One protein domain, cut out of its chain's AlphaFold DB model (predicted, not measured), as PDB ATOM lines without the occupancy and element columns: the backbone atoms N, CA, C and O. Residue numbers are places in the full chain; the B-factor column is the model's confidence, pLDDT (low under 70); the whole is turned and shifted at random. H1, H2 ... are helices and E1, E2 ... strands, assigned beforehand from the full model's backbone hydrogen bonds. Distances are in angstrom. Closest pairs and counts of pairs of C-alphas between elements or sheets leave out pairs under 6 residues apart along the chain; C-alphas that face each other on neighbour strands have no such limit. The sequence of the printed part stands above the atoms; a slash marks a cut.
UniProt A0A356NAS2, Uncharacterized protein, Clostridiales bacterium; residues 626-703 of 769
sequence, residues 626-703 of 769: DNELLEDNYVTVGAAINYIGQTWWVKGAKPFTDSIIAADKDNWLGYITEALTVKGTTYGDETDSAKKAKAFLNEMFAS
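Overview. This is residues 626 to 703 of the 769 residues of an uncharacterized protein of Clostridiales bacterium (UniProt A0A356NAS2). Picture three short helices, H1, H2 and H3, set in an open arc, with the longer H4 running back from H3, past H2, to one end of H1. Residues 647 to 652, in the link from H1 to H2, stick out. You have 78 printed residues, mostly helix in class, with four named helices and one named strand in the order H1, H2, H3, E1, H4. The whole is flat, 36 by 30 by 14 A, and only just loose, close to compact, with a radius of gyration of the C-alphas of 14.0 A.

Arrangement. Start with H1, residues 637 to 645, and H2, residues 656 to 663: they only just touch, with 3 pairs of C-alphas within 8 A, the closest those of Asn 642 and Phe 656 at 6.5 A, about perpendicular at 85 degrees. Next come H3, residues 668 to 675, E1, residues 676 to 678, which pairs with no named strand, and H4, residues 689 to 701, the hub. H4 touches H3 about perpendicular at 80 degrees, the closest C-alphas being those of Gly 670 and Ser 689, 5.5 A apart. It touches H2 at a steep tilt of 37 degrees, only just beyond shallow, opposite ways; the closest C-alphas are those of Thr 657 and Leu 697, 6.4 A. H4 and H1 touch only at their ends, with residues 698 to 701 of H4 alone; the closest C-alphas, of Gly 638 and Phe 701, are 4.4 A apart. H1 and H3 are apart. In H1, H2, H3 and H4 every O i to N i+4 pair is within hydrogen-bond range.

Along the chain. Find C-alpha 637 at (143.160, 60.586, 29.584), where H1 begins; it runs 11.7 A. H2 and H3 each run 10.6 A and E1 6.4 A. H4 runs 18.0 A to C-alpha 701 at (142.916, 64.596, 33.347).

Size, cuts and confidence. The C-alphas farthest apart, of Leu 629 and Asp 666, are 41.5 A apart. The printed part has no cut and no long link. Confidence is under 70 at residues 626 to 634, 645, 647 to 654 and 684 to 685.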
ATOM      1  N   ASP A 626     134.949  54.662  26.613       58.22
ATOM      2  CA  ASP A 626     133.864  54.691  27.601       58.22
ATOM      3  C   ASP A 626     133.111  53.352  27.715       58.22
ATOM      4  O   ASP A 626     132.098  53.267  28.407       58.22
ATOM      5  N   ASN A 627     133.599  52.302  27.047       54.81
ATOM      6  CA  ASN A 627     133.029  50.963  27.116       54.81
ATOM      7  C   ASN A 627     133.126  50.406  28.551       54.81
ATOM      8  O   ASN A 627     134.217  50.208  29.083       54.81
ATOM      9  N   GLU A 628     131.964  50.121  29.152       49.59
ATOM     10  CA  GLU A 628     131.789  49.635  30.534       49.59
ATOM     11  C   GLU A 628     132.536  48.319  30.841       49.59
ATOM     12  O   GLU A 628     132.632  47.924  32.004       49.59
ATOM     13  N   LEU A 629     133.055  47.633  29.818       43.97
ATOM     14  CA  LEU A 629     133.713  46.329  29.910       43.97
ATOM     15  C   LEU A 629     135.256  46.392  29.980       43.97
ATOM     16  O   LEU A 629     135.846  45.433  30.461       43.97
ATOM     17  N   LEU A 630     135.907  47.507  29.604       53.09
ATOM     18  CA  LEU A 630     137.383  47.633  29.490       53.09
ATOM     19  C   LEU A 630     138.111  48.094  30.778       53.09
ATOM     20  O   LEU A 630     139.269  48.520  30.738       53.09
ATOM     21  N   GLU A 631     137.437  47.981  31.928       57.22
ATOM     22  CA  GLU A 631     137.820  48.508  33.252       57.22
ATOM     23  C   GLU A 631     138.060  50.038  33.310       57.22
ATOM     24  O   GLU A 631     138.381  50.707  32.329       57.22
ATOM     25  N   ASP A 632     137.963  50.623  34.514       60.59
ATOM     26  CA  ASP A 632     138.108  52.066  34.814       60.59
ATOM     27  C   ASP A 632     139.440  52.717  34.337       60.59
ATOM     28  O   ASP A 632     139.656  53.923  34.496       60.59
ATOM     29  N   ASN A 633     140.361  51.935  33.763       66.06
ATOM     30  CA  ASN A 633     141.730  52.308  33.411       66.06
ATOM     31  C   ASN A 633     141.852  53.167  32.138       66.06
ATOM     32  O   ASN A 633     142.881  53.817  31.964       66.06
ATOM     33  N   TYR A 634     140.836  53.210  31.268       66.94
ATOM     34  CA  TYR A 634     140.899  53.915  29.969       66.94
ATOM     35  C   TYR A 634     139.794  54.946  29.730       66.94
ATOM     36  O   TYR A 634     139.804  55.635  28.706       66.94
ATOM     37  N   VAL A 635     138.892  55.095  30.702       73.50
ATOM     38  CA  VAL A 635     137.730  55.996  30.651       73.50
ATOM     39  C   VAL A 635     138.144  57.463  30.520       73.50
ATOM     40  O   VAL A 635     137.405  58.283  29.983       73.50
ATOM     41  N   THR A 636     139.342  57.812  30.993       79.38
ATOM     42  CA  THR A 636     139.867  59.181  30.962       79.38
ATOM     43  C   THR A 636     141.317  59.208  30.497       79.38
ATOM     44  O   THR A 636     142.056  58.231  30.651       79.38
ATOM     45  N   VAL A 637     141.761  60.358  29.986       80.00
ATOM     46  CA  VAL A 637     143.160  60.586  29.584       80.00
ATOM     47  C   VAL A 637     144.114  60.306  30.750       80.00
ATOM     48  O   VAL A 637     145.157  59.678  30.575       80.00
ATOM     49  N   GLY A 638     143.752  60.731  31.962       76.56
ATOM     50  CA  GLY A 638     144.536  60.505  33.173       76.56
ATOM     51  C   GLY A 638     144.658  59.037  33.551       76.56
ATOM     52  O   GLY A 638     145.742  58.597  33.941       76.56
ATOM     53  N   ALA A 639     143.568  58.277  33.434       77.12
ATOM     54  CA  ALA A 639     143.585  56.843  33.686       77.12
ATOM     55  C   ALA A 639     144.489  56.131  32.664       77.12
ATOM     56  O   ALA A 639     145.426  55.439  33.070       77.12
ATOM     57  N   ALA A 640     144.320  56.433  31.370       74.50
ATOM     58  CA  ALA A 640     145.107  55.833  30.294       74.50
ATOM     59  C   ALA A 640     146.611  56.133  30.440       74.50
ATOM     60  O   ALA A 640     147.439  55.221  30.387       74.50
ATOM     61  N   ILE A 641     146.983  57.393  30.706       74.94
ATOM     62  CA  ILE A 641     148.384  57.795  30.926       74.94
ATOM     63  C   ILE A 641     148.990  57.064  32.125       74.94
ATOM     64  O   ILE A 641     150.128  56.599  32.045       74.94
ATOM     65  N   ASN A 642     148.262  56.950  33.239       74.38
ATOM     66  CA  ASN A 642     148.767  56.238  34.411       74.38
ATOM     67  C   ASN A 642     148.915  54.737  34.126       74.38
ATOM     68  O   ASN A 642     149.930  54.149  34.494       74.38
ATOM     69  N   TYR A 643     147.940  54.121  33.458       73.44
ATOM     70  CA  TYR A 643     147.938  52.689  33.172       73.44
ATOM     71  C   TYR A 643     149.055  52.276  32.197       73.44
ATOM     72  O   TYR A 643     149.782  51.306  32.449       73.44
ATOM     73  N   ILE A 644     149.260  53.061  31.132       71.81
ATOM     74  CA  ILE A 644     150.364  52.886  30.176       71.81
ATOM     75  C   ILE A 644     151.705  53.226  30.845       71.81
ATOM     76  O   ILE A 644     152.674  52.470  30.750       71.81
ATOM     77  N   GLY A 645     151.765  54.341  31.578       67.12
ATOM     78  CA  GLY A 645     152.975  54.827  32.247       67.12
ATOM     79  C   GLY A 645     153.545  53.852  33.279       67.12
ATOM     80  O   GLY A 645     154.766  53.734  33.393       67.12
ATOM     81  N   GLN A 646     152.694  53.079  33.966       70.75
ATOM     82  CA  GLN A 646     153.116  52.033  34.910       70.75
ATOM     83  C   GLN A 646     154.072  50.996  34.299       70.75
ATOM     84  O   GLN A 646     154.909  50.464  35.024       70.75
ATOM     85  N   THR A 647     154.002  50.741  32.986       65.06
ATOM     86  CA  THR A 647     154.929  49.835  32.278       65.06
ATOM     87  C   THR A 647     156.362  50.386  32.235       65.06
ATOM     88  O   THR A 647     157.348  49.644  32.257       65.06
ATOM     89  N   TRP A 648     156.503  51.711  32.227       61.91
ATOM     90  CA  TRP A 648     157.793  52.392  32.117       61.91
ATOM     91  C   TRP A 648     158.349  52.862  33.462       61.91
ATOM     92  O   TRP A 648     159.548  53.133  33.571       61.91
ATOM     93  N   TRP A 649     157.512  52.944  34.495       66.81
ATOM     94  CA  TRP A 649     157.888  53.474  35.802       66.81
ATOM     95  C   TRP A 649     158.541  52.439  36.727       66.81
ATOM     96  O   TRP A 649     158.285  51.240  36.672       66.81
ATOM     97  N   VAL A 650     159.383  52.922  37.645       60.31
ATOM     98  CA  VAL A 650     159.881  52.113  38.766       60.31
ATOM     99  C   VAL A 650     158.765  51.884  39.788       60.31
ATOM    100  O   VAL A 650     157.948  52.772  40.043       60.31
ATOM    101  N   LYS A 651     158.737  50.700  40.413       52.34
ATOM    102  CA  LYS A 651     157.757  50.355  41.454       52.34
ATOM    103  C   LYS A 651     157.768  51.416  42.567       52.34
ATOM    104  O   LYS A 651     158.773  51.571  43.257       52.34
ATOM    105  N   GLY A 652     156.651  52.131  42.734       58.28
ATOM    106  CA  GLY A 652     156.508  53.233  43.697       58.28
ATOM    107  C   GLY A 652     156.688  54.645  43.121       58.28
ATOM    108  O   GLY A 652     156.796  55.594  43.899       58.28
ATOM    109  N   ALA A 653     156.728  54.807  41.794       62.75
ATOM    110  CA  ALA A 653     156.647  56.122  41.162       62.75
ATOM    111  C   ALA A 653     155.373  56.870  41.590       62.75
ATOM    112  O   ALA A 653     154.313  56.272  41.787       62.75
ATOM    113  N   LYS A 654     155.496  58.190  41.762       69.12
ATOM    114  CA  LYS A 654     154.357  59.052  42.093       69.12
ATOM    115  C   LYS A 654     153.366  59.076  40.920       69.12
ATOM    116  O   LYS A 654     153.817  58.999  39.777       69.12
ATOM    117  N   PRO A 655     152.056  59.251  41.180       71.12
ATOM    118  CA  PRO A 655     151.075  59.524  40.133       71.12
ATOM    119  C   PRO A 655     151.542  60.631  39.181       71.12
ATOM    120  O   PRO A 655     152.270  61.544  39.587       71.12
ATOM    121  N   PHE A 656     151.110  60.574  37.920       72.44
ATOM    122  CA  PHE A 656     151.532  61.536  36.899       72.44
ATOM    123  C   PHE A 656     151.268  62.994  37.317       72.44
ATOM    124  O   PHE A 656     152.162  63.836  37.230       72.44
ATOM    125  N   THR A 657     150.090  63.272  37.882       77.50
ATOM    126  CA  THR A 657     149.717  64.603  38.392       77.50
ATOM    127  C   THR A 657     150.609  65.064  39.547       77.50
ATOM    128  O   THR A 657     151.051  66.210  39.562       77.50
ATOM    129  N   ASP A 658     150.973  64.166  40.468       79.38
ATOM    130  CA  ASP A 658     151.904  64.464  41.565       79.38
ATOM    131  C   ASP A 658     153.336  64.729  41.065       79.38
ATOM    132  O   ASP A 658     154.087  65.484  41.691       79.38
ATOM    133  N   SER A 659     153.723  64.128  39.936       74.44
ATOM    134  CA  SER A 659     155.013  64.377  39.282       74.44
ATOM    135  C   SER A 659     155.047  65.743  38.590       74.44
ATOM    136  O   SER A 659     156.055  66.440  38.700       74.44
ATOM    137  N   ILE A 660     153.943  66.158  37.955       75.25
ATOM    138  CA  ILE A 660     153.787  67.504  37.376       75.25
ATOM    139  C   ILE A 660     153.877  68.573  38.474       75.25
ATOM    140  O   ILE A 660     154.658  69.513  38.348       75.25
ATOM    141  N   ILE A 661     153.164  68.389  39.591       80.88
ATOM    142  CA  ILE A 661     153.208  69.316  40.737       80.88
ATOM    143  C   ILE A 661     154.621  69.403  41.323       80.88
ATOM    144  O   ILE A 661     155.102  70.485  41.637       80.88
ATOM    145  N   ALA A 662     155.321  68.273  41.460       78.50
ATOM    146  CA  ALA A 662     156.693  68.269  41.966       78.50
ATOM    147  C   ALA A 662     157.701  68.933  41.004       78.50
ATOM    148  O   ALA A 662     158.763  69.380  41.450       78.50
ATOM    149  N   ALA A 663     157.398  68.968  39.702       76.00
ATOM    150  CA  ALA A 663     158.208  69.630  38.683       76.00
ATOM    151  C   ALA A 663     157.923  71.139  38.571       76.00
ATOM    152  O   ALA A 663     158.774  71.871  38.062       76.00
ATOM    153  N   ASP A 664     156.780  71.613  39.074       77.44
ATOM    154  CA  ASP A 664     156.416  73.030  39.114       77.44
ATOM    155  C   ASP A 664     157.176  73.799  40.211       77.44
ATOM    156  O   ASP A 664     156.662  74.125  41.280       77.44
ATOM    157  N   LYS A 665     158.456  74.071  39.947       75.44
ATOM    158  CA  LYS A 665     159.344  74.783  40.881       75.44
ATOM    159  C   LYS A 665     159.084  76.289  40.949       75.44
ATOM    160  O   LYS A 665     159.421  76.898  41.960       75.44
ATOM    161  N   ASP A 666     158.495  76.855  39.897       75.06
ATOM    162  CA  ASP A 666     158.266  78.296  39.738       75.06
ATOM    163  C   ASP A 666     156.787  78.691  39.947       75.06
ATOM    164  O   ASP A 666     156.409  79.838  39.712       75.06
ATOM    165  N   ASN A 667     155.962  77.751  40.424       72.38
ATOM    166  CA  ASN A 667     154.531  77.905  40.701       72.38
ATOM    167  C   ASN A 667     153.703  78.361  39.482       72.38
ATOM    168  O   ASN A 667     152.726  79.099  39.623       72.38
ATOM    169  N   TRP A 668     154.085  77.943  38.272       71.88
ATOM    170  CA  TRP A 668     153.361  78.292  37.049       71.88
ATOM    171  C   TRP A 668     151.950  77.688  37.031       71.88
ATOM    172  O   TRP A 668     151.037  78.326  36.505       71.88
ATOM    173  N   LEU A 669     151.730  76.523  37.659       77.94
ATOM    174  CA  LEU A 669     150.391  75.936  37.790       77.94
ATOM    175  C   LEU A 669     149.495  76.808  38.662       77.94
ATOM    176  O   LEU A 669     148.335  77.001  38.315       77.94
ATOM    177  N   GLY A 670     150.029  77.369  39.754       76.38
ATOM    178  CA  GLY A 670     149.296  78.290  40.622       76.38
ATOM    179  C   GLY A 670     148.696  79.448  39.825       76.38
ATOM    180  O   GLY A 670     147.475  79.602  39.803       76.38
ATOM    181  N   TYR A 671     149.533  80.161  39.065       75.69
ATOM    182  CA  TYR A 671     149.087  81.268  38.210       75.69
ATOM    183  C   TYR A 671     148.083  80.822  37.134       75.69
ATOM    184  O   TYR A 671     147.076  81.490  36.912       75.69
ATOM    185  N   ILE A 672     148.300  79.668  36.490       79.94
ATOM    186  CA  ILE A 672     147.371  79.147  35.473       79.94
ATOM    187  C   ILE A 672     146.002  78.803  36.074       79.94
ATOM    188  O   ILE A 672     144.979  79.111  35.465       79.94
ATOM    189  N   THR A 673     145.955  78.195  37.263       80.44
ATOM    190  CA  THR A 673     144.682  77.836  37.920       80.44
ATOM    191  C   THR A 673     143.902  79.030  38.460       80.44
ATOM    192  O   THR A 673     142.703  78.919  38.717       80.44
ATOM    193  N   GLU A 674     144.570  80.160  38.672       80.69
ATOM    194  CA  GLU A 674     143.928  81.427  39.018       80.69
ATOM    195  C   GLU A 674     143.424  82.150  37.769       80.69
ATOM    196  O   GLU A 674     142.323  82.692  37.785       80.69
ATOM    197  N   ALA A 675     144.181  82.078  36.672       81.75
ATOM    198  CA  ALA A 675     143.827  82.707  35.408       81.75
ATOM    199  C   ALA A 675     142.738  81.959  34.626       81.75
ATOM    200  O   ALA A 675     141.962  82.582  33.907       81.75
ATOM    201  N   LEU A 676     142.646  80.632  34.723       83.00
ATOM    202  CA  LEU A 676     141.715  79.846  33.910       83.00
ATOM    203  C   LEU A 676     140.473  79.419  34.692       83.00
ATOM    204  O   LEU A 676     140.545  78.681  35.675       83.00
ATOM    205  N   THR A 677     139.308  79.797  34.171       84.94
ATOM    206  CA  THR A 677     138.008  79.252  34.571       84.94
ATOM    207  C   THR A 677     137.473  78.357  33.461       84.94
ATOM    208  O   THR A 677     137.170  78.824  32.362       84.94
ATOM    209  N   VAL A 678     137.318  77.073  33.760       83.44
ATOM    210  CA  VAL A 678     136.658  76.112  32.875       83.44
ATOM    211  C   VAL A 678     135.182  76.011  33.273       83.44
ATOM    212  O   VAL A 678     134.815  76.039  34.446       83.44
ATOM    213  N   LYS A 679     134.274  75.983  32.300       83.81
ATOM    214  CA  LYS A 679     132.841  75.890  32.592       83.81
ATOM    215  C   LYS A 679     132.508  74.489  33.109       83.81
ATOM    216  O   LYS A 679     132.956  73.498  32.542       83.81
ATOM    217  N   GLY A 680     131.714  74.407  34.178       80.75
ATOM    218  CA  GLY A 680     131.274  73.134  34.765       80.75
ATOM    219  C   GLY A 680     132.276  72.462  35.716       80.75
ATOM    220  O   GLY A 680     132.018  71.340  36.140       80.75
ATOM    221  N   THR A 681     133.385  73.122  36.061       80.44
ATOM    222  CA  THR A 681     134.417  72.618  36.989       80.44
ATOM    223  C   THR A 681     134.289  73.198  38.398       80.44
ATOM    224  O   THR A 681     133.733  74.286  38.568       80.44
ATOM    225  N   THR A 682     134.833  72.506  39.405       70.69
ATOM    226  CA  THR A 682     134.648  72.850  40.836       70.69
ATOM    227  C   THR A 682     135.922  73.261  41.575       70.69
ATOM    228  O   THR A 682     135.854  73.713  42.716       70.69
ATOM    229  N   TYR A 683     137.090  73.187  40.932       73.75
ATOM    230  CA  TYR A 683     138.387  73.501  41.551       73.75
ATOM    231  C   TYR A 683     138.554  74.958  42.042       73.75
ATOM    232  O   TYR A 683     139.541  75.269  42.707       73.75
ATOM    233  N   GLY A 684     137.625  75.868  41.729       62.84
ATOM    234  CA  GLY A 684     137.686  77.287  42.102       62.84
ATOM    235  C   GLY A 684     137.540  77.588  43.602       62.84
ATOM    236  O   GLY A 684     137.929  78.674  44.024       62.84
ATOM    237  N   ASP A 685     137.034  76.641  44.398       67.19
ATOM    238  CA  ASP A 685     136.736  76.837  45.828       67.19
ATOM    239  C   ASP A 685     137.936  76.570  46.766       67.19
ATOM    240  O   ASP A 685     137.870  76.850  47.966       67.19
ATOM    241  N   GLU A 686     139.043  76.027  46.248       76.31
ATOM    242  CA  GLU A 686     140.252  75.734  47.028       76.31
ATOM    243  C   GLU A 686     141.179  76.961  47.115       76.31
ATOM    244  O   GLU A 686     141.449  77.637  46.123       76.31
ATOM    245  N   THR A 687     141.684  77.238  48.319       71.12
ATOM    246  CA  THR A 687     142.495  78.435  48.634       71.12
ATOM    247  C   THR A 687     143.983  78.127  48.797       71.12
ATOM    248  O   THR A 687     144.812  79.031  48.745       71.12
ATOM    249  N   ASP A 688     144.336  76.856  48.976       80.56
ATOM    250  CA  ASP A 688     145.715  76.379  48.962       80.56
ATOM    251  C   ASP A 688     146.161  76.143  47.511       80.56
ATOM    252  O   ASP A 688     145.646  75.252  46.835       80.56
ATOM    253  N   SER A 689     147.129  76.926  47.022       72.81
ATOM    254  CA  SER A 689     147.566  76.898  45.617       72.81
ATOM    255  C   SER A 689     148.027  75.514  45.144       72.81
ATOM    256  O   SER A 689     147.763  75.142  44.004       72.81
ATOM    257  N   ALA A 690     148.655  74.709  46.011       74.94
ATOM    258  CA  ALA A 690     149.108  73.368  45.643       74.94
ATOM    259  C   ALA A 690     147.936  72.379  45.550       74.94
ATOM    260  O   ALA A 690     147.893  71.536  44.649       74.94
ATOM    261  N   LYS A 691     146.955  72.491  46.454       80.56
ATOM    262  CA  LYS A 691     145.726  71.687  46.385       80.56
ATOM    263  C   LYS A 691     144.837  72.105  45.220       80.56
ATOM    264  O   LYS A 691     144.276  71.231  44.565       80.56
ATOM    265  N   LYS A 692     144.765  73.403  44.922       81.25
ATOM    266  CA  LYS A 692     144.036  73.951  43.777       81.25
ATOM    267  C   LYS A 692     144.652  73.488  42.459       81.25
ATOM    268  O   LYS A 692     143.934  72.958  41.618       81.25
ATOM    269  N   ALA A 693     145.979  73.571  42.322       81.19
ATOM    270  CA  ALA A 693     146.711  73.019  41.181       81.19
ATOM    271  C   ALA A 693     146.452  71.515  41.010       81.19
ATOM    272  O   ALA A 693     146.194  71.046  39.903       81.19
ATOM    273  N   LYS A 694     146.444  70.753  42.111       83.25
ATOM    274  CA  LYS A 694     146.123  69.321  42.080       83.25
ATOM    275  C   LYS A 694     144.679  69.040  41.663       83.25
ATOM    276  O   LYS A 694     144.460  68.157  40.839       83.25
ATOM    277  N   ALA A 695     143.710  69.769  42.213       84.44
ATOM    278  CA  ALA A 695     142.298  69.634  41.867       84.44
ATOM    279  C   ALA A 695     142.054  69.978  40.391       84.44
ATOM    280  O   ALA A 695     141.426  69.200  39.681       84.44
ATOM    281  N   PHE A 696     142.644  71.075  39.915       85.69
ATOM    282  CA  PHE A 696     142.630  71.466  38.509       85.69
ATOM    283  C   PHE A 696     143.196  70.371  37.601       85.69
ATOM    284  O   PHE A 696     142.516  69.942  36.674       85.69
ATOM    285  N   LEU A 697     144.406  69.869  37.879       85.12
ATOM    286  CA  LEU A 697     145.010  68.802  37.078       85.12
ATOM    287  C   LEU A 697     144.138  67.543  37.077       85.12
ATOM    288  O   LEU A 697     143.925  66.961  36.020       85.12
ATOM    289  N   ASN A 698     143.601  67.138  38.229       85.19
ATOM    290  CA  ASN A 698     142.727  65.970  38.312       85.19
ATOM    291  C   ASN A 698     141.454  66.138  37.469       85.19
ATOM    292  O   ASN A 698     141.078  65.201  36.771       85.19
ATOM    293  N   GLU A 699     140.818  67.312  37.488       83.75
ATOM    294  CA  GLU A 699     139.642  67.591  36.652       83.75
ATOM    295  C   GLU A 699     140.000  67.660  35.154       83.75
ATOM    296  O   GLU A 699     139.255  67.144  34.326       83.75
ATOM    297  N   MET A 700     141.164  68.210  34.778       83.81
ATOM    298  CA  MET A 700     141.617  68.223  33.376       83.81
ATOM    299  C   MET A 700     141.976  66.824  32.860       83.81
ATOM    300  O   MET A 700     141.699  66.497  31.709       83.81
ATOM    301  N   PHE A 701     142.574  65.976  33.699       83.12
ATOM    302  CA  PHE A 701     142.916  64.596  33.347       83.12
ATOM    303  C   PHE A 701     141.728  63.629  33.448       83.12
ATOM    304  O   PHE A 701     141.827  62.519  32.935       83.12
ATOM    305  N   ALA A 702     140.600  64.053  34.023       83.06
ATOM    306  CA  ALA A 702     139.324  63.342  33.926       83.06
ATOM    307  C   ALA A 702     138.641  63.516  32.551       83.06
ATOM    308  O   ALA A 702     137.554  62.986  32.334       83.06
ATOM    309  N   SER A 703     139.268  64.253  31.629       83.38
ATOM    310  CA  SER A 703     138.790  64.444  30.260       83.38
ATOM    311  C   SER A 703     138.814  63.158  29.430       83.38
ATOM    312  O   SER A 703     139.579  62.226  29.694       83.38
TER     313      SER A 703